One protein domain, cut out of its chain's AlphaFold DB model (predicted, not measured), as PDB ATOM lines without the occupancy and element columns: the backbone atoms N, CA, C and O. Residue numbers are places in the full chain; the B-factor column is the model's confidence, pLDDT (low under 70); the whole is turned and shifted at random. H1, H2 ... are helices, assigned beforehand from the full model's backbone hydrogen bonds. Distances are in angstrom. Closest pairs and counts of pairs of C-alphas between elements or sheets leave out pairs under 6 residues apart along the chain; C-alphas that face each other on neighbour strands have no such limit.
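This is residues 11 to 30 and 38 to 148 of the 595 residues of the protein "Hepar_II_III_N domain-containing protein" of Hydrogenophaga sp. Root209 (UniProt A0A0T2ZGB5). H2, H3 and H4 make an up-and-down bundle, each running against the one before, and H5 folds back along H4. Short H1 and loop residues 11 to 30 gather at the end where H4 begins. The printed part has 131 residues with five named helices, H1 to H5 in chain order, and is all helix. It is compact, radius of gyration of the C-alphas 15.5 A, and spans 48 by 32 by 21 A.

Find C-alpha 41 at (109.854, 102.770, 191.466); there H1 begins, residues 41 to 47, 9.5 A. Then come H2, 51 to 63, 18.7 A; H3, 72 to 89, 26.1 A; H4, 101 to 120, 28.9 A; and H5, 127 to 146, 28.6 A, ending at (130.730, 96.595, 195.986).

Look first at the hub, H4. Among the helices that touch it is H2, closest C-alphas Pro 53 and Ala 114, 4.2 A, at a shallow tilt of 4 degrees, the same way. H4 and H5 form a hairpin, closest C-alphas Ala 101 and Val 144, 5.6 A, at 27 degrees. Every helix has each O i to N i+4 pair within hydrogen-bond range.

Residues 31 to 37 are not printed; C-alphas 30 and 38 are 13.3 A apart. The link H3 to H4 is long. No printed residue is under 70 in pLDDT.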
ATOM      1  N   TRP A  11     110.433 106.590 203.802       97.56
ATOM      2  CA  TRP A  11     111.246 106.266 202.630       97.56
ATOM      3  C   TRP A  11     111.010 104.852 202.075       97.56
ATOM      4  O   TRP A  11     111.509 104.535 200.998       97.56
ATOM      5  N   GLN A  12     110.308 103.981 202.807       97.31
ATOM      6  CA  GLN A  12     110.027 102.606 202.392       97.31
ATOM      7  C   GLN A  12     108.616 102.430 201.821       97.31
ATOM      8  O   GLN A  12     108.232 101.298 201.530       97.31
ATOM      9  N   LEU A  13     107.823 103.496 201.720       96.12
ATOM     10  CA  LEU A  13     106.419 103.420 201.338       96.12
ATOM     11  C   LEU A  13     106.238 103.662 199.835       96.12
ATOM     12  O   LEU A  13     106.581 104.721 199.313       96.12
ATOM     13  N   ASP A  14     105.606 102.715 199.147       93.69
ATOM     14  CA  ASP A  14     104.881 103.021 197.917       93.69
ATOM     15  C   ASP A  14     103.540 103.654 198.304       93.69
ATOM     16  O   ASP A  14     102.560 102.966 198.598       93.69
ATOM     17  N   PHE A  15     103.494 104.986 198.320       89.25
ATOM     18  CA  PHE A  15     102.297 105.728 198.719       89.25
ATOM     19  C   PHE A  15     101.114 105.537 197.759       89.25
ATOM     20  O   PHE A  15      99.989 105.880 198.120       89.25
ATOM     21  N   LYS A  16     101.335 105.002 196.546       85.88
ATOM     22  CA  LYS A  16     100.258 104.738 195.581       85.88
ATOM     23  C   LYS A  16      99.477 103.481 195.949       85.88
ATOM     24  O   LYS A  16      98.264 103.451 195.764       85.88
ATOM     25  N   SER A  17     100.157 102.455 196.462       88.81
ATOM     26  CA  SER A  17      99.529 101.193 196.877       88.81
ATOM     27  C   SER A  17      99.333 101.063 198.390       88.81
ATOM     28  O   SER A  17      98.537 100.239 198.831       88.81
ATOM     29  N   GLY A  18     100.055 101.851 199.189       91.81
ATOM     30  CA  GLY A  18     100.145 101.686 200.640       91.81
ATOM     31  C   GLY A  18     101.102 100.568 201.070       91.81
ATOM     32  O   GLY A  18     101.228 100.304 202.266       91.81
ATOM     33  N   TYR A  19     101.781  99.900 200.132       93.69
ATOM     34  CA  TYR A  19     102.741  98.851 200.455       93.69
ATOM     35  C   TYR A  19     104.042  99.448 200.994       93.69
ATOM     36  O   TYR A  19     104.668 100.296 200.358       93.69
ATOM     37  N   ARG A  20     104.480  98.963 202.157       95.50
ATOM     38  CA  ARG A  20     105.703  99.418 202.817       95.50
ATOM     39  C   ARG A  20     106.729  98.292 202.897       95.50
ATOM     40  O   ARG A  20     106.471  97.248 203.498       95.50
ATOM     41  N   TRP A  21     107.919  98.505 202.337       95.94
ATOM     42  CA  TRP A  21     109.044  97.587 202.528       95.94
ATOM     43  C   TRP A  21     109.619  97.714 203.942       95.94
ATOM     44  O   TRP A  21     109.491  98.729 204.621       95.94
ATOM     45  N   ARG A  22     110.262  96.647 204.415       95.25
ATOM     46  CA  ARG A  22     110.931  96.646 205.717       95.25
ATOM     47  C   ARG A  22     112.357  97.176 205.571       95.25
ATOM     48  O   ARG A  22     113.184  96.561 204.902       95.25
ATOM     49  N   GLU A  23     112.652  98.264 206.267       94.75
ATOM     50  CA  GLU A  23     113.946  98.952 206.322       94.75
ATOM     51  C   GLU A  23     115.075  98.090 206.903       94.75
ATOM     52  O   GLU A  23     116.245  98.348 206.648       94.75
ATOM     53  N   ASN A  24     114.745  97.045 207.669       95.19
ATOM     54  CA  ASN A  24     115.717  96.169 208.325       95.19
ATOM     55  C   ASN A  24     116.064  94.901 207.521       95.19
ATOM     56  O   ASN A  24     116.754  94.017 208.032       95.19
ATOM     57  N   ILE A  25     115.573  94.781 206.287       97.19
ATOM     58  CA  ILE A  25     115.873  93.653 205.403       97.19
ATOM     59  C   ILE A  25     117.144  93.952 204.616       97.19
ATOM     60  O   ILE A  25     117.307  95.042 204.077       97.19
ATOM     61  N   TRP A  26     118.051  92.976 204.541       97.31
ATOM     62  CA  TRP A  26     119.248  93.077 203.710       97.31
ATOM     63  C   TRP A  26     118.866  93.379 202.258       97.31
ATOM     64  O   TRP A  26     117.991  92.713 201.707       97.31
ATOM     65  N   HIS A  27     119.523  94.352 201.624       95.88
ATOM     66  CA  HIS A  27     119.080  94.907 200.341       95.88
ATOM     67  C   HIS A  27     118.895  93.854 199.229       95.88
ATOM     68  O   HIS A  27     117.928  93.907 198.477       95.88
ATOM     69  N   ARG A  28     119.753  92.824 199.166       95.19
ATOM     70  CA  ARG A  28     119.637  91.735 198.168       95.19
ATOM     71  C   ARG A  28     118.469  90.780 198.423       95.19
ATOM     72  O   ARG A  28     118.183  89.928 197.590       95.19
ATOM     73  N   SER A  29     117.841  90.871 199.590       96.38
ATOM     74  CA  SER A  29     116.683  90.071 199.990       96.38
ATOM     75  C   SER A  29     115.363  90.827 199.827       96.38
ATOM     76  O   SER A  29     114.306  90.263 200.109       96.38
ATOM     77  N   ILE A  30     115.401  92.083 199.373       94.44
ATOM     78  CA  ILE A  30     114.200  92.838 199.023       94.44
ATOM     79  C   ILE A  30     113.553  92.199 197.790       94.44
ATOM     80  O   ILE A  30     114.185  92.011 196.754       94.44
ATOM     81  N   VAL A  38     101.623  97.237 193.370       89.69
ATOM     82  CA  VAL A  38     102.830  97.683 194.083       89.69
ATOM     83  C   VAL A  38     103.917  98.056 193.079       89.69
ATOM     84  O   VAL A  38     104.314  97.217 192.267       89.69
ATOM     85  N   ASP A  39     104.431  99.283 193.157       89.50
ATOM     86  CA  ASP A  39     105.495  99.757 192.271       89.50
ATOM     87  C   ASP A  39     106.758 100.147 193.046       89.50
ATOM     88  O   ASP A  39     106.803 101.139 193.774       89.50
ATOM     89  N   ILE A  40     107.821  99.364 192.846       91.69
ATOM     90  CA  ILE A  40     109.135  99.580 193.468       91.69
ATOM     91  C   ILE A  40     109.742 100.940 193.110       91.69
ATOM     92  O   ILE A  40     110.540 101.486 193.870       91.69
ATOM     93  N   LYS A  41     109.340 101.499 191.962       89.44
ATOM     94  CA  LYS A  41     109.854 102.770 191.466       89.44
ATOM     95  C   LYS A  41     109.502 103.932 192.398       89.44
ATOM     96  O   LYS A  41     110.289 104.859 192.506       89.44
ATOM     97  N   VAL A  42     108.371 103.862 193.107       90.25
ATOM     98  CA  VAL A  42     107.874 104.952 193.962       90.25
ATOM     99  C   VAL A  42     108.856 105.308 195.086       90.25
ATOM    100  O   VAL A  42     109.320 106.451 195.115       90.25
ATOM    101  N   PRO A  43     109.242 104.382 195.987       94.56
ATOM    102  CA  PRO A  43     110.247 104.698 196.997       94.56
ATOM    103  C   PRO A  43     111.636 104.937 196.388       94.56
ATOM    104  O   PRO A  43     112.373 105.771 196.905       94.56
ATOM    105  N   TRP A  44     111.997 104.271 195.282       94.62
ATOM    106  CA  TRP A  44     113.284 104.506 194.617       94.62
ATOM    107  C   TRP A  44     113.426 105.930 194.081       94.62
ATOM    108  O   TRP A  44     114.448 106.558 194.339       94.62
ATOM    109  N   GLU A  45     112.417 106.471 193.396       91.38
ATOM    110  CA  GLU A  45     112.445 107.844 192.881       91.38
ATOM    111  C   GLU A  45     112.549 108.872 194.007       91.38
ATOM    112  O   GLU A  45     113.398 109.762 193.946       91.38
ATOM    113  N   LEU A  46     111.779 108.699 195.084       93.81
ATOM    114  CA  LEU A  46     111.913 109.536 196.275       93.81
ATOM    115  C   LEU A  46     113.325 109.424 196.882       93.81
ATOM    116  O   LEU A  46     113.959 110.428 197.213       93.81
ATOM    117  N   GLY A  47     113.849 108.200 196.963       96.19
ATOM    118  CA  GLY A  47     115.184 107.884 197.458       96.19
ATOM    119  C   GLY A  47     116.334 108.393 196.582       96.19
ATOM    120  O   GLY A  47     117.467 108.415 197.062       96.19
ATOM    121  N   ARG A  48     116.092 108.834 195.340       96.56
ATOM    122  CA  ARG A  48     117.091 109.544 194.510       96.56
ATOM    123  C   ARG A  48     117.316 110.981 194.971       96.56
ATOM    124  O   ARG A  48     118.343 111.561 194.633       96.56
ATOM    125  N   MET A  49     116.380 111.543 195.741       96.38
ATOM    126  CA  MET A  49     116.456 112.893 196.310       96.38
ATOM    127  C   MET A  49     116.594 114.019 195.275       96.38
ATOM    128  O   MET A  49     117.226 115.044 195.531       96.38
ATOM    129  N   GLN A  50     115.980 113.844 194.106       91.75
ATOM    130  CA  GLN A  50     116.043 114.810 193.003       91.75
ATOM    131  C   GLN A  50     115.402 116.164 193.322       91.75
ATOM    132  O   GLN A  50     115.698 117.160 192.671       91.75
ATOM    133  N   HIS A  51     114.561 116.221 194.353       92.06
ATOM    134  CA  HIS A  51     113.964 117.454 194.857       92.06
ATOM    135  C   HIS A  51     114.932 118.307 195.689       92.06
ATOM    136  O   HIS A  51     114.679 119.498 195.869       92.06
ATOM    137  N   LEU A  52     116.039 117.750 196.201       95.88
ATOM    138  CA  LEU A  52     116.964 118.502 197.061       95.88
ATOM    139  C   LEU A  52     117.731 119.605 196.313       95.88
ATOM    140  O   LEU A  52     117.828 120.702 196.863       95.88
ATOM    141  N   PRO A  53     118.234 119.409 195.077       93.56
ATOM    142  CA  PRO A  53     118.783 120.514 194.290       93.56
ATOM    143  C   PRO A  53     117.767 121.631 194.029       93.56
ATOM    144  O   PRO A  53     118.111 122.805 194.136       93.56
ATOM    145  N   THR A  54     116.498 121.299 193.763       89.94
ATOM    146  CA  THR A  54     115.428 122.302 193.621       89.94
ATOM    147  C   THR A  54     115.189 123.061 194.932       89.94
ATOM    148  O   THR A  54     115.081 124.286 194.928       89.94
ATOM    149  N   LEU A  55     115.174 122.363 196.074       92.75
ATOM    150  CA  LEU A  55     115.090 122.978 197.405       92.75
ATOM    151  C   LEU A  55     116.279 123.920 197.671       92.75
ATOM    152  O   LEU A  55     116.108 125.007 198.224       92.75
ATOM    153  N   ALA A  56     117.481 123.530 197.249       93.88
ATOM    154  CA  ALA A  56     118.679 124.354 197.352       93.88
ATOM    155  C   ALA A  56     118.605 125.604 196.455       93.88
ATOM    156  O   ALA A  56     118.993 126.688 196.885       93.88
ATOM    157  N   LEU A  57     118.042 125.499 195.248       90.75
ATOM    158  CA  LEU A  57     117.773 126.667 194.399       90.75
ATOM    159  C   LEU A  57     116.758 127.617 195.046       90.75
ATOM    160  O   LEU A  57     116.950 128.830 195.006       90.75
ATOM    161  N   ALA A  58     115.727 127.092 195.711       91.44
ATOM    162  CA  ALA A  58     114.803 127.916 196.490       91.44
ATOM    163  C   ALA A  58     115.517 128.668 197.630       91.44
ATOM    164  O   ALA A  58     115.212 129.833 197.882       91.44
ATOM    165  N   CYS A  59     116.517 128.048 198.268       93.94
ATOM    166  CA  CYS A  59     117.396 128.724 199.225       93.94
ATOM    167  C   CYS A  59     118.173 129.877 198.568       93.94
ATOM    168  O   CYS A  59     118.184 130.989 199.097       93.94
ATOM    169  N   HIS A  60     118.755 129.653 197.385       89.56
ATOM    170  CA  HIS A  60     119.438 130.701 196.624       89.56
ATOM    171  C   HIS A  60     118.512 131.882 196.300       89.56
ATOM    172  O   HIS A  60     118.862 133.027 196.583       89.56
ATOM    173  N   PHE A  61     117.312 131.621 195.783       90.56
ATOM    174  CA  PHE A  61     116.345 132.673 195.474       90.56
ATOM    175  C   PHE A  61     115.839 133.412 196.720       90.56
ATOM    176  O   PHE A  61     115.667 134.629 196.691       90.56
ATOM    177  N   ALA A  62     115.679 132.714 197.846       92.69
ATOM    178  CA  ALA A  62     115.381 133.352 199.124       92.69
ATOM    179  C   ALA A  62     116.488 134.324 199.566       92.69
ATOM    180  O   ALA A  62     116.199 135.384 200.118       92.69
ATOM    181  N   ARG A  63     117.761 133.985 199.318       91.31
ATOM    182  CA  ARG A  63     118.918 134.842 199.636       91.31
ATOM    183  C   ARG A  63     119.027 136.073 198.756       91.31
ATOM    184  O   ARG A  63     119.556 137.081 199.216       91.31
ATOM    185  N   THR A  64     118.553 135.990 197.518       88.38
ATOM    186  CA  THR A  64     118.506 137.123 196.589       88.38
ATOM    187  C   THR A  64     117.225 137.948 196.727       88.38
ATOM    188  O   THR A  64     116.986 138.828 195.906       88.38
ATOM    189  N   GLU A  65     116.420 137.681 197.765       88.94
ATOM    190  CA  GLU A  65     115.145 138.354 198.045       88.94
ATOM    191  C   GLU A  65     114.141 138.252 196.882       88.94
ATOM    192  O   GLU A  65     113.285 139.120 196.692       88.94
ATOM    193  N   ALA A  66     114.218 137.171 196.097       88.38
ATOM    194  CA  ALA A  66     113.243 136.908 195.051       88.38
ATOM    195  C   ALA A  66     111.843 136.694 195.668       88.38
ATOM    196  O   ALA A  66     111.702 136.017 196.695       88.38
ATOM    197  N   PRO A  67     110.778 137.244 195.059       88.69
ATOM    198  CA  PRO A  67     109.428 137.115 195.592       88.69
ATOM    199  C   PRO A  67     108.940 135.660 195.561       88.69
ATOM    200  O   PRO A  67     109.294 134.889 194.673       88.69
ATOM    201  N   GLY A  68     108.075 135.295 196.512       89.44
ATOM    202  CA  GLY A  68     107.438 133.971 196.570       89.44
ATOM    203  C   GLY A  68     108.226 132.895 197.326       89.44
ATOM    204  O   GLY A  68     107.705 131.800 197.527       89.44
ATOM    205  N   PHE A  69     109.436 133.204 197.800       92.31
ATOM    206  CA  PHE A  69     110.252 132.289 198.598       92.31
ATOM    207  C   PHE A  69     110.157 132.592 200.098       92.31
ATOM    208  O   PHE A  69     109.941 133.729 200.522       92.31
ATOM    209  N   ARG A  70     110.302 131.545 200.916       93.31
ATOM    210  CA  ARG A  70     110.404 131.645 202.379       93.31
ATOM    211  C   ARG A  70     111.808 132.117 202.782       93.31
ATOM    212  O   ARG A  70     112.661 132.330 201.929       93.31
ATOM    213  N   VAL A  71     112.080 132.279 204.078       94.75
ATOM    214  CA  VAL A  71     113.427 132.677 204.526       94.75
ATOM    215  C   VAL A  71     114.441 131.554 204.275       94.75
ATOM    216  O   VAL A  71     114.155 130.383 204.522       94.75
ATOM    217  N   ALA A  72     115.649 131.904 203.822       95.38
ATOM    218  CA  ALA A  72     116.677 130.941 203.408       95.38
ATOM    219  C   ALA A  72     116.984 129.863 204.467       95.38
ATOM    220  O   ALA A  72     117.110 128.686 204.130       95.38
ATOM    221  N   ALA A  73     117.017 130.253 205.747       94.56
ATOM    222  CA  ALA A  73     117.277 129.357 206.872       94.56
ATOM    223  C   ALA A  73     116.274 128.192 206.982       94.56
ATOM    224  O   ALA A  73     116.642 127.113 207.444       94.56
ATOM    225  N   GLU A  74     115.025 128.374 206.544       95.00
ATOM    226  CA  GLU A  74     114.030 127.297 206.549       95.00
ATOM    227  C   GLU A  74     114.344 126.235 205.489       95.00
ATOM    228  O   GLU A  74     114.248 125.046 205.780       95.00
ATOM    229  N   TYR A  75     114.798 126.640 204.299       96.06
ATOM    230  CA  TYR A  75     115.231 125.706 203.255       96.06
ATOM    231  C   TYR A  75     116.491 124.935 203.667       96.06
ATOM    232  O   TYR A  75     116.564 123.724 203.465       96.06
ATOM    233  N   VAL A  76     117.452 125.608 204.312       96.69
ATOM    234  CA  VAL A  76     118.651 124.957 204.871       96.69
ATOM    235  C   VAL A  76     118.261 123.941 205.945       96.69
ATOM    236  O   VAL A  76     118.760 122.815 205.949       96.69
ATOM    237  N   GLN A  77     117.359 124.312 206.859       96.56
ATOM    238  CA  GLN A  77     116.899 123.411 207.912       96.56
ATOM    239  C   GLN A  77     116.147 122.204 207.341       96.56
ATOM    240  O   GLN A  77     116.355 121.089 207.817       96.56
ATOM    241  N   GLU A  78     115.312 122.405 206.321       97.38
ATOM    242  CA  GLU A  78     114.567 121.328 205.671       97.38
ATOM    243  C   GLU A  78     115.495 120.356 204.936       97.38
ATOM    244  O   GLU A  78     115.406 119.147 205.151       97.38
ATOM    245  N   PHE A  79     116.467 120.874 204.176       98.00
ATOM    246  CA  PHE A  79     117.521 120.061 203.568       98.00
ATOM    247  C   PHE A  79     118.224 119.196 204.621       98.00
ATOM    248  O   PHE A  79     118.318 117.976 204.481       98.00
ATOM    249  N   ARG A  80     118.661 119.808 205.730       98.00
ATOM    250  CA  ARG A  80     119.329 119.083 206.817       98.00
ATOM    251  C   ARG A  80     118.434 118.008 207.428       98.00
ATOM    252  O   ARG A  80     118.915 116.904 207.674       98.00
ATOM    253  N   ASN A  81     117.165 118.319 207.687       98.25
ATOM    254  CA  ASN A  81     116.224 117.378 208.284       98.25
ATOM    255  C   ASN A  81     116.044 116.137 207.407       98.25
ATOM    256  O   ASN A  81     116.237 115.033 207.907       98.25
ATOM    257  N   GLN A  82     115.758 116.315 206.115       98.56
ATOM    258  CA  GLN A  82     115.526 115.197 205.197       98.56
ATOM    259  C   GLN A  82     116.769 114.320 205.019       98.56
ATOM    260  O   GLN A  82     116.671 113.093 205.023       98.56
ATOM    261  N   VAL A  83     117.958 114.930 204.926       98.56
ATOM    262  CA  VAL A  83     119.223 114.184 204.831       98.56
ATOM    263  C   VAL A  83     119.465 113.348 206.089       98.56
ATOM    264  O   VAL A  83     119.815 112.172 205.998       98.56
ATOM    265  N   LEU A  84     119.272 113.933 207.274       98.44
ATOM    266  CA  LEU A  84     119.481 113.232 208.542       98.44
ATOM    267  C   LEU A  84     118.440 112.143 208.788       98.44
ATOM    268  O   LEU A  84     118.794 111.072 209.276       98.44
ATOM    269  N   ASP A  85     117.184 112.410 208.443       98.31
ATOM    270  CA  ASP A  85     116.087 111.452 208.509       98.31
ATOM    271  C   ASP A  85     116.360 110.240 207.619       98.31
ATOM    272  O   ASP A  85     116.333 109.104 208.093       98.31
ATOM    273  N   PHE A  86     116.755 110.469 206.362       98.38
ATOM    274  CA  PHE A  86     117.143 109.388 205.463       98.38
ATOM    275  C   PHE A  86     118.301 108.564 206.034       98.38
ATOM    276  O   PHE A  86     118.199 107.340 206.100       98.38
ATOM    277  N   ILE A  87     119.384 109.214 206.481       97.88
ATOM    278  CA  ILE A  87     120.559 108.529 207.044       97.88
ATOM    279  C   ILE A  87     120.174 107.688 208.270       97.88
ATOM    280  O   ILE A  87     120.674 106.573 208.426       97.88
ATOM    281  N   ALA A  88     119.289 108.198 209.129       96.62
ATOM    282  CA  ALA A  88     118.854 107.503 210.337       96.62
ATOM    283  C   ALA A  88     117.938 106.302 210.047       96.62
ATOM    284  O   ALA A  88     117.980 105.315 210.782       96.62
ATOM    285  N   THR A  89     117.123 106.372 208.990       96.56
ATOM    286  CA  THR A  89     116.073 105.381 208.686       96.56
ATOM    287  C   THR A  89     116.415 104.434 207.529       96.56
ATOM    288  O   THR A  89     115.705 103.455 207.306       96.56
ATOM    289  N   ASN A  90     117.522 104.666 206.814       97.81
ATOM    290  CA  ASN A  90     117.980 103.851 205.681       97.81
ATOM    291  C   ASN A  90     119.447 103.418 205.868       97.81
ATOM    292  O   ASN A  90     120.332 103.923 205.166       97.81
ATOM    293  N   PRO A  91     119.743 102.494 206.801       95.69
ATOM    294  CA  PRO A  91     121.116 102.080 207.068       95.69
ATOM    295  C   PRO A  91     121.787 101.470 205.818       95.69
ATOM    296  O   PRO A  91     121.146 100.694 205.104       95.69
ATOM    297  N   PRO A  92     123.076 101.767 205.545       96.88
ATOM    298  CA  PRO A  92     123.773 101.275 204.358       96.88
ATOM    299  C   PRO A  92     123.655  99.766 204.128       96.88
ATOM    300  O   PRO A  92     124.084  98.964 204.956       96.88
ATOM    301  N   GLY A  93     123.111  99.387 202.968       96.56
ATOM    302  CA  GLY A  93     122.895  97.992 202.575       96.56
ATOM    303  C   GLY A  93     121.590  97.366 203.080       96.56
ATOM    304  O   GLY A  93     121.403  96.163 202.915       96.56
ATOM    305  N   PHE A  94     120.672  98.134 203.665       97.56
ATOM    306  CA  PHE A  94     119.390  97.622 204.154       97.56
ATOM    307  C   PHE A  94     118.208  98.444 203.639       97.56
ATOM    308  O   PHE A  94     118.311  99.646 203.421       97.56
ATOM    309  N   GLY A  95     117.068  97.785 203.453       97.12
ATOM    310  CA  GLY A  95     115.845  98.406 202.961       97.12
ATOM    311  C   GLY A  95     115.834  98.652 201.452       97.12
ATOM    312  O   GLY A  95     116.783  98.369 200.711       97.12
ATOM    313  N   VAL A  96     114.709  99.189 200.985       97.06
ATOM    314  CA  VAL A  96     114.405  99.331 199.559       97.06
ATOM    315  C   VAL A  96     115.354 100.307 198.853       97.06
ATOM    316  O   VAL A  96     115.830 100.015 197.758       97.06
ATOM    317  N   ASN A  97     115.747 101.392 199.527       97.81
ATOM    318  CA  ASN A  97     116.590 102.474 198.990       97.81
ATOM    319  C   ASN A  97     118.071 102.117 198.781       97.81
ATOM    320  O   ASN A  97     118.853 102.942 198.295       97.81
ATOM    321  N   TRP A  98     118.456 100.896 199.154       98.06
ATOM    322  CA  TRP A  98     119.767 100.312 198.881       98.06
ATOM    323  C   TRP A  98     119.676  99.109 197.935       98.06
ATOM    324  O   TRP A  98     120.675  98.449 197.704       98.06
ATOM    325  N   SER A  99     118.504  98.779 197.386       96.31
ATOM    326  CA  SER A  99     118.329  97.569 196.559       96.31
ATOM    327  C   SER A  99     118.891  97.702 195.141       96.31
ATOM    328  O   SER A  99     119.238  96.695 194.533       96.31
ATOM    329  N   CYS A 100     119.037  98.930 194.645       96.44
ATOM    330  CA  CYS A 100     119.528  99.262 193.311       96.44
ATOM    331  C   CYS A 100     120.702 100.247 193.436       96.44
ATOM    332  O   CYS A 100     120.591 101.263 194.126       96.44
ATOM    333  N   ALA A 101     121.859  99.929 192.845       97.88
ATOM    334  CA  ALA A 101     123.065 100.746 193.020       97.88
ATOM    335  C   ALA A 101     122.995 102.065 192.233       97.88
ATOM    336  O   ALA A 101     123.532 103.069 192.700       97.88
ATOM    337  N   MET A 102     122.278 102.094 191.109       97.94
ATOM    338  CA  MET A 102     121.962 103.296 190.341       97.94
ATOM    339  C   MET A 102     121.268 104.340 191.215       97.94
ATOM    340  O   MET A 102     121.722 105.480 191.265       97.94
ATOM    341  N   ASP A 103     120.233 103.956 191.965       97.94
ATOM    342  CA  ASP A 103     119.500 104.894 192.826       97.94
ATOM    343  C   ASP A 103     120.389 105.444 193.954       97.94
ATOM    344  O   ASP A 103     120.332 106.630 194.283       97.94
ATOM    345  N   VAL A 104     121.279 104.606 194.505       98.62
ATOM    346  CA  VAL A 104     122.290 105.021 195.497       98.62
ATOM    347  C   VAL A 104     123.273 106.031 194.893       98.62
ATOM    348  O   VAL A 104     123.624 107.014 195.544       98.62
ATOM    349  N   ALA A 105     123.706 105.803 193.654       98.62
ATOM    350  CA  ALA A 105     124.661 106.649 192.951       98.62
ATOM    351  C   ALA A 105     124.052 108.004 192.540       98.62
ATOM    352  O   ALA A 105     124.678 109.045 192.746       98.62
ATOM    353  N   ILE A 106     122.807 108.015 192.051       98.56
ATOM    354  CA  ILE A 106     122.055 109.243 191.746       98.56
ATOM    355  C   ILE A 106     121.837 110.064 193.022       98.56
ATOM    356  O   ILE A 106     122.068 111.276 193.021       98.56
ATOM    357  N   ARG A 107     121.469 109.417 194.138       98.62
ATOM    358  CA  ARG A 107     121.315 110.087 195.438       98.62
ATOM    359  C   ARG A 107     122.595 110.794 195.880       98.62
ATOM    360  O   ARG A 107     122.523 111.922 196.360       98.62
ATOM    361  N   CYS A 108     123.765 110.175 195.690       98.06
ATOM    362  CA  CYS A 108     125.047 110.827 195.977       98.06
ATOM    363  C   CYS A 108     125.212 112.145 195.224       98.06
ATOM    364  O   CYS A 108     125.538 113.152 195.845       98.06
ATOM    365  N   ALA A 109     124.977 112.144 193.912       98.19
ATOM    366  CA  ALA A 109     125.115 113.349 193.104       98.19
ATOM    367  C   ALA A 109     124.130 114.442 193.548       98.19
ATOM    368  O   ALA A 109     124.537 115.579 193.769       98.19
ATOM    369  N   ASN A 110     122.860 114.091 193.777       98.12
ATOM    370  CA  ASN A 110     121.831 115.046 194.199       98.12
ATOM    371  C   ASN A 110     122.131 115.678 195.568       98.12
ATOM    372  O   ASN A 110     121.978 116.888 195.730       98.12
ATOM    373  N   LEU A 111     122.623 114.894 196.534       98.56
ATOM    374  CA  LEU A 111     123.056 115.401 197.841       98.56
ATOM    375  C   LEU A 111     124.210 116.406 197.726       98.56
ATOM    376  O   LEU A 111     124.184 117.451 198.375       98.56
ATOM    377  N   LEU A 112     125.221 116.085 196.915       97.88
ATOM    378  CA  LEU A 112     126.427 116.903 196.757       97.88
ATOM    379  C   LEU A 112     126.145 118.194 195.979       97.88
ATOM    380  O   LEU A 112     126.595 119.261 196.386       97.88
ATOM    381  N   VAL A 113     125.333 118.128 194.923       96.31
ATOM    382  CA  VAL A 113     124.915 119.319 194.170       96.31
ATOM    383  C   VAL A 113     124.041 120.234 195.027       96.31
ATOM    384  O   VAL A 113     124.267 121.441 195.055       96.31
ATOM    385  N   ALA A 114     123.077 119.687 195.777       96.88
ATOM    386  CA  ALA A 114     122.244 120.482 196.680       96.88
ATOM    387  C   ALA A 114     123.078 121.190 197.763       96.88
ATOM    388  O   ALA A 114     122.872 122.376 198.027       96.88
ATOM    389  N   ARG A 115     124.057 120.482 198.344       97.06
ATOM    390  CA  ARG A 115     125.030 121.048 199.289       97.06
ATOM    391  C   ARG A 115     125.758 122.250 198.684       97.06
ATOM    392  O   ARG A 115     125.802 123.306 199.310       97.06
ATOM    393  N   ASP A 116     126.298 122.110 197.477       94.44
ATOM    394  CA  ASP A 116     127.067 123.180 196.840       94.44
ATOM    395  C   ASP A 116     126.214 124.386 196.460       94.44
ATOM    396  O   ASP A 116     126.664 125.516 196.635       94.44
ATOM    397  N   ILE A 117     124.971 124.181 196.017       93.50
ATOM    398  CA  ILE A 117     124.044 125.286 195.736       93.50
ATOM    399  C   ILE A 117     123.738 126.079 197.021       93.50
ATOM    400  O   ILE A 117     123.769 127.309 196.992       93.50
ATOM    401  N   ILE A 118     123.507 125.403 198.157       95.69
ATOM    402  CA  ILE A 118     123.300 126.059 199.465       95.69
ATOM    403  C   ILE A 118     124.544 126.853 199.888       95.69
ATOM    404  O   ILE A 118     124.447 127.996 200.330       95.69
ATOM    405  N   MET A 119     125.736 126.277 199.738       93.94
ATOM    406  CA  MET A 119     126.970 126.994 200.074       93.94
ATOM    407  C   MET A 119     127.203 128.193 199.150       93.94
ATOM    408  O   MET A 119     127.586 129.270 199.607       93.94
ATOM    409  N   ALA A 120     126.922 128.039 197.855       90.56
ATOM    410  CA  ALA A 120     127.038 129.104 196.867       90.56
ATOM    411  C   ALA A 120     126.030 130.244 197.098       90.56
ATOM    412  O   ALA A 120     126.294 131.374 196.691       90.56
ATOM    413  N   SER A 121     124.908 129.997 197.788       90.44
ATOM    414  CA  SER A 121     123.993 131.064 198.217       90.44
ATOM    415  C   SER A 121     124.489 131.862 199.431       90.44
ATOM    416  O   SER A 121     123.814 132.798 199.861       90.44
ATOM    417  N   GLY A 122     125.650 131.513 199.997       92.62
ATOM    418  CA  GLY A 122     126.220 132.144 201.191       92.62
ATOM    419  C   GLY A 122     125.670 131.599 202.512       92.62
ATOM    420  O   GLY A 122     125.964 132.150 203.575       92.62
ATOM    421  N   GLU A 123     124.873 130.530 202.459       95.25
ATOM    422  CA  GLU A 123     124.414 129.810 203.645       95.25
ATOM    423  C   GLU A 123     125.455 128.777 204.089       95.25
ATOM    424  O   GLU A 123     126.333 128.371 203.327       95.25
ATOM    425  N   HIS A 124     125.379 128.370 205.355       92.12
ATOM    426  CA  HIS A 124     126.392 127.514 205.969       92.12
ATOM    427  C   HIS A 124     125.772 126.231 206.518       92.12
ATOM    428  O   HIS A 124     124.753 126.247 207.212       92.12
ATOM    429  N   LEU A 125     126.439 125.111 206.254       94.88
ATOM    430  CA  LEU A 125     126.169 123.826 206.884       94.88
ATOM    431  C   LEU A 125     127.212 123.617 207.982       94.88
ATOM    432  O   LEU A 125     128.408 123.735 207.731       94.88
ATOM    433  N   ASP A 126     126.768 123.363 209.213       94.81
ATOM    434  CA  ASP A 126     127.702 123.236 210.336       94.81
ATOM    435  C   ASP A 126     128.587 121.983 210.247       94.81
ATOM    436  O   ASP A 126     128.224 120.967 209.647       94.81
ATOM    437  N   ASP A 127     129.745 122.035 210.911       96.50
ATOM    438  CA  ASP A 127     130.750 120.968 210.865       96.50
ATOM    439  C   ASP A 127     130.216 119.602 211.321       96.50
ATOM    440  O   ASP A 127     130.735 118.556 210.924       96.50
ATOM    441  N   VAL A 128     129.215 119.582 212.210       97.25
ATOM    442  CA  VAL A 128     128.611 118.329 212.679       97.25
ATOM    443  C   VAL A 128     127.833 117.686 211.539       97.25
ATOM    444  O   VAL A 128     128.013 116.495 211.279       97.25
ATOM    445  N   PHE A 129     127.002 118.464 210.846       97.56
ATOM    446  CA  PHE A 129     126.273 118.003 209.673       97.56
ATOM    447  C   PHE A 129     127.225 117.579 208.550       97.56
ATOM    448  O   PHE A 129     127.069 116.482 208.019       97.56
ATOM    449  N   GLU A 130     128.250 118.377 208.249       97.38
ATOM    450  CA  GLU A 130     129.232 118.068 207.201       97.38
ATOM    451  C   GLU A 130     129.970 116.749 207.453       97.38
ATOM    452  O   GLU A 130     130.150 115.942 206.537       97.38
ATOM    453  N   ARG A 131     130.332 116.453 208.710       97.81
ATOM    454  CA  ARG A 131     130.923 115.152 209.068       97.81
ATOM    455  C   ARG A 131     129.957 113.989 208.845       97.81
ATOM    456  O   ARG A 131     130.383 112.938 208.365       97.81
ATOM    457  N   VAL A 132     128.677 114.159 209.182       98.19
ATOM    458  CA  VAL A 132     127.646 113.126 208.975       98.19
ATOM    459  C   VAL A 132     127.388 112.905 207.484       98.19
ATOM    460  O   VAL A 132     127.367 111.757 207.038       98.19
ATOM    461  N   LEU A 133     127.265 113.980 206.703       98.38
ATOM    462  CA  LEU A 133     127.108 113.908 205.253       98.38
ATOM    463  C   LEU A 133     128.319 113.229 204.603       98.38
ATOM    464  O   LEU A 133     128.148 112.267 203.861       98.38
ATOM    465  N   THR A 134     129.540 113.640 204.951       98.50
ATOM    466  CA  THR A 134     130.783 113.035 204.442       98.50
ATOM    467  C   THR A 134     130.853 111.536 204.751       98.50
ATOM    468  O   THR A 134     131.168 110.732 203.870       98.50
ATOM    469  N   ALA A 135     130.516 111.127 205.980       98.50
ATOM    470  CA  ALA A 135     130.474 109.716 206.359       98.50
ATOM    471  C   ALA A 135     129.417 108.932 205.561       98.50
ATOM    472  O   ALA A 135     129.671 107.799 205.143       98.50
ATOM    473  N   SER A 136     128.258 109.546 205.305       98.50
ATOM    474  CA  SER A 136     127.206 108.972 204.465       98.50
ATOM    475  C   SER A 136     127.672 108.797 203.018       98.50
ATOM    476  O   SER A 136     127.574 107.689 202.490       98.50
ATOM    477  N   ILE A 137     128.253 109.825 202.391       98.81
ATOM    478  CA  ILE A 137     128.771 109.758 201.013       98.81
ATOM    479  C   ILE A 137     129.858 108.684 200.883       98.81
ATOM    480  O   ILE A 137     129.838 107.905 199.932       98.81
ATOM    481  N   LEU A 138     130.748 108.552 201.873       98.62
ATOM    482  CA  LEU A 138     131.736 107.472 201.902       98.62
ATOM    483  C   LEU A 138     131.078 106.082 201.956       98.62
ATOM    484  O   LEU A 138     131.522 105.159 201.268       98.62
ATOM    485  N   ALA A 139     130.021 105.912 202.757       98.56
ATOM    486  CA  ALA A 139     129.278 104.654 202.827       98.56
ATOM    487  C   ALA A 139     128.565 104.330 201.504       98.56
ATOM    488  O   ALA A 139     128.606 103.181 201.059       98.56
ATOM    489  N   HIS A 140     127.979 105.335 200.848       98.69
ATOM    490  CA  HIS A 140     127.366 105.184 199.532       98.69
ATOM    491  C   HIS A 140     128.401 104.791 198.470       98.69
ATOM    492  O   HIS A 140     128.198 103.803 197.771       98.69
ATOM    493  N   ALA A 141     129.542 105.485 198.396       98.44
ATOM    494  CA  ALA A 141     130.611 105.171 197.448       98.44
ATOM    495  C   ALA A 141     131.122 103.730 197.619       98.44
ATOM    496  O   ALA A 141     131.182 102.963 196.657       98.44
ATOM    497  N   ARG A 142     131.395 103.305 198.862       97.75
ATOM    498  CA  ARG A 142     131.787 101.915 199.162       97.75
ATOM    499  C   ARG A 142     130.717 100.905 198.771       97.75
ATOM    500  O   ARG A 142     131.055  99.807 198.331       97.75
ATOM    501  N   TYR A 143     129.446 101.241 198.973       98.38
ATOM    502  CA  TYR A 143     128.340 100.388 198.563       98.38
ATOM    503  C   TYR A 143     128.280 100.251 197.037       98.38
ATOM    504  O   TYR A 143     128.205  99.124 196.550       98.38
ATOM    505  N   VAL A 144     128.369 101.360 196.295       98.25
ATOM    506  CA  VAL A 144     128.350 101.371 194.823       98.25
ATOM    507  C   VAL A 144     129.495 100.524 194.273       98.25
ATOM    508  O   VAL A 144     129.251  99.619 193.485       98.25
ATOM    509  N   VAL A 145     130.725 100.699 194.767       96.94
ATOM    510  CA  VAL A 145     131.877  99.889 194.322       96.94
ATOM    511  C   VAL A 145     131.686  98.390 194.574       96.94
ATOM    512  O   VAL A 145     132.109  97.566 193.764       96.94
ATOM    513  N   LYS A 146     131.025  98.006 195.671       95.81
ATOM    514  CA  LYS A 146     130.730  96.595 195.986       95.81
ATOM    515  C   LYS A 146     129.565  96.010 195.180       95.81
ATOM    516  O   LYS A 146     129.384  94.792 195.202       95.81
ATOM    517  N   ASN A 147     128.769  96.850 194.526       96.81
ATOM    518  CA  ASN A 147     127.539  96.467 193.837       96.81
ATOM    519  C   ASN A 147     127.437  97.110 192.448       96.81
ATOM    520  O   ASN A 147     126.333  97.413 192.011       96.81
ATOM    521  N   LEU A 148     128.570  97.318 191.771       96.94
ATOM    522  CA  LEU A 148     128.584  97.814 190.397       96.94
ATOM    523  C   LEU A 148     127.682  96.929 189.530       96.94
ATOM    524  O   LEU A 148     127.898  95.718 189.442       96.94
TER     525      LEU A 148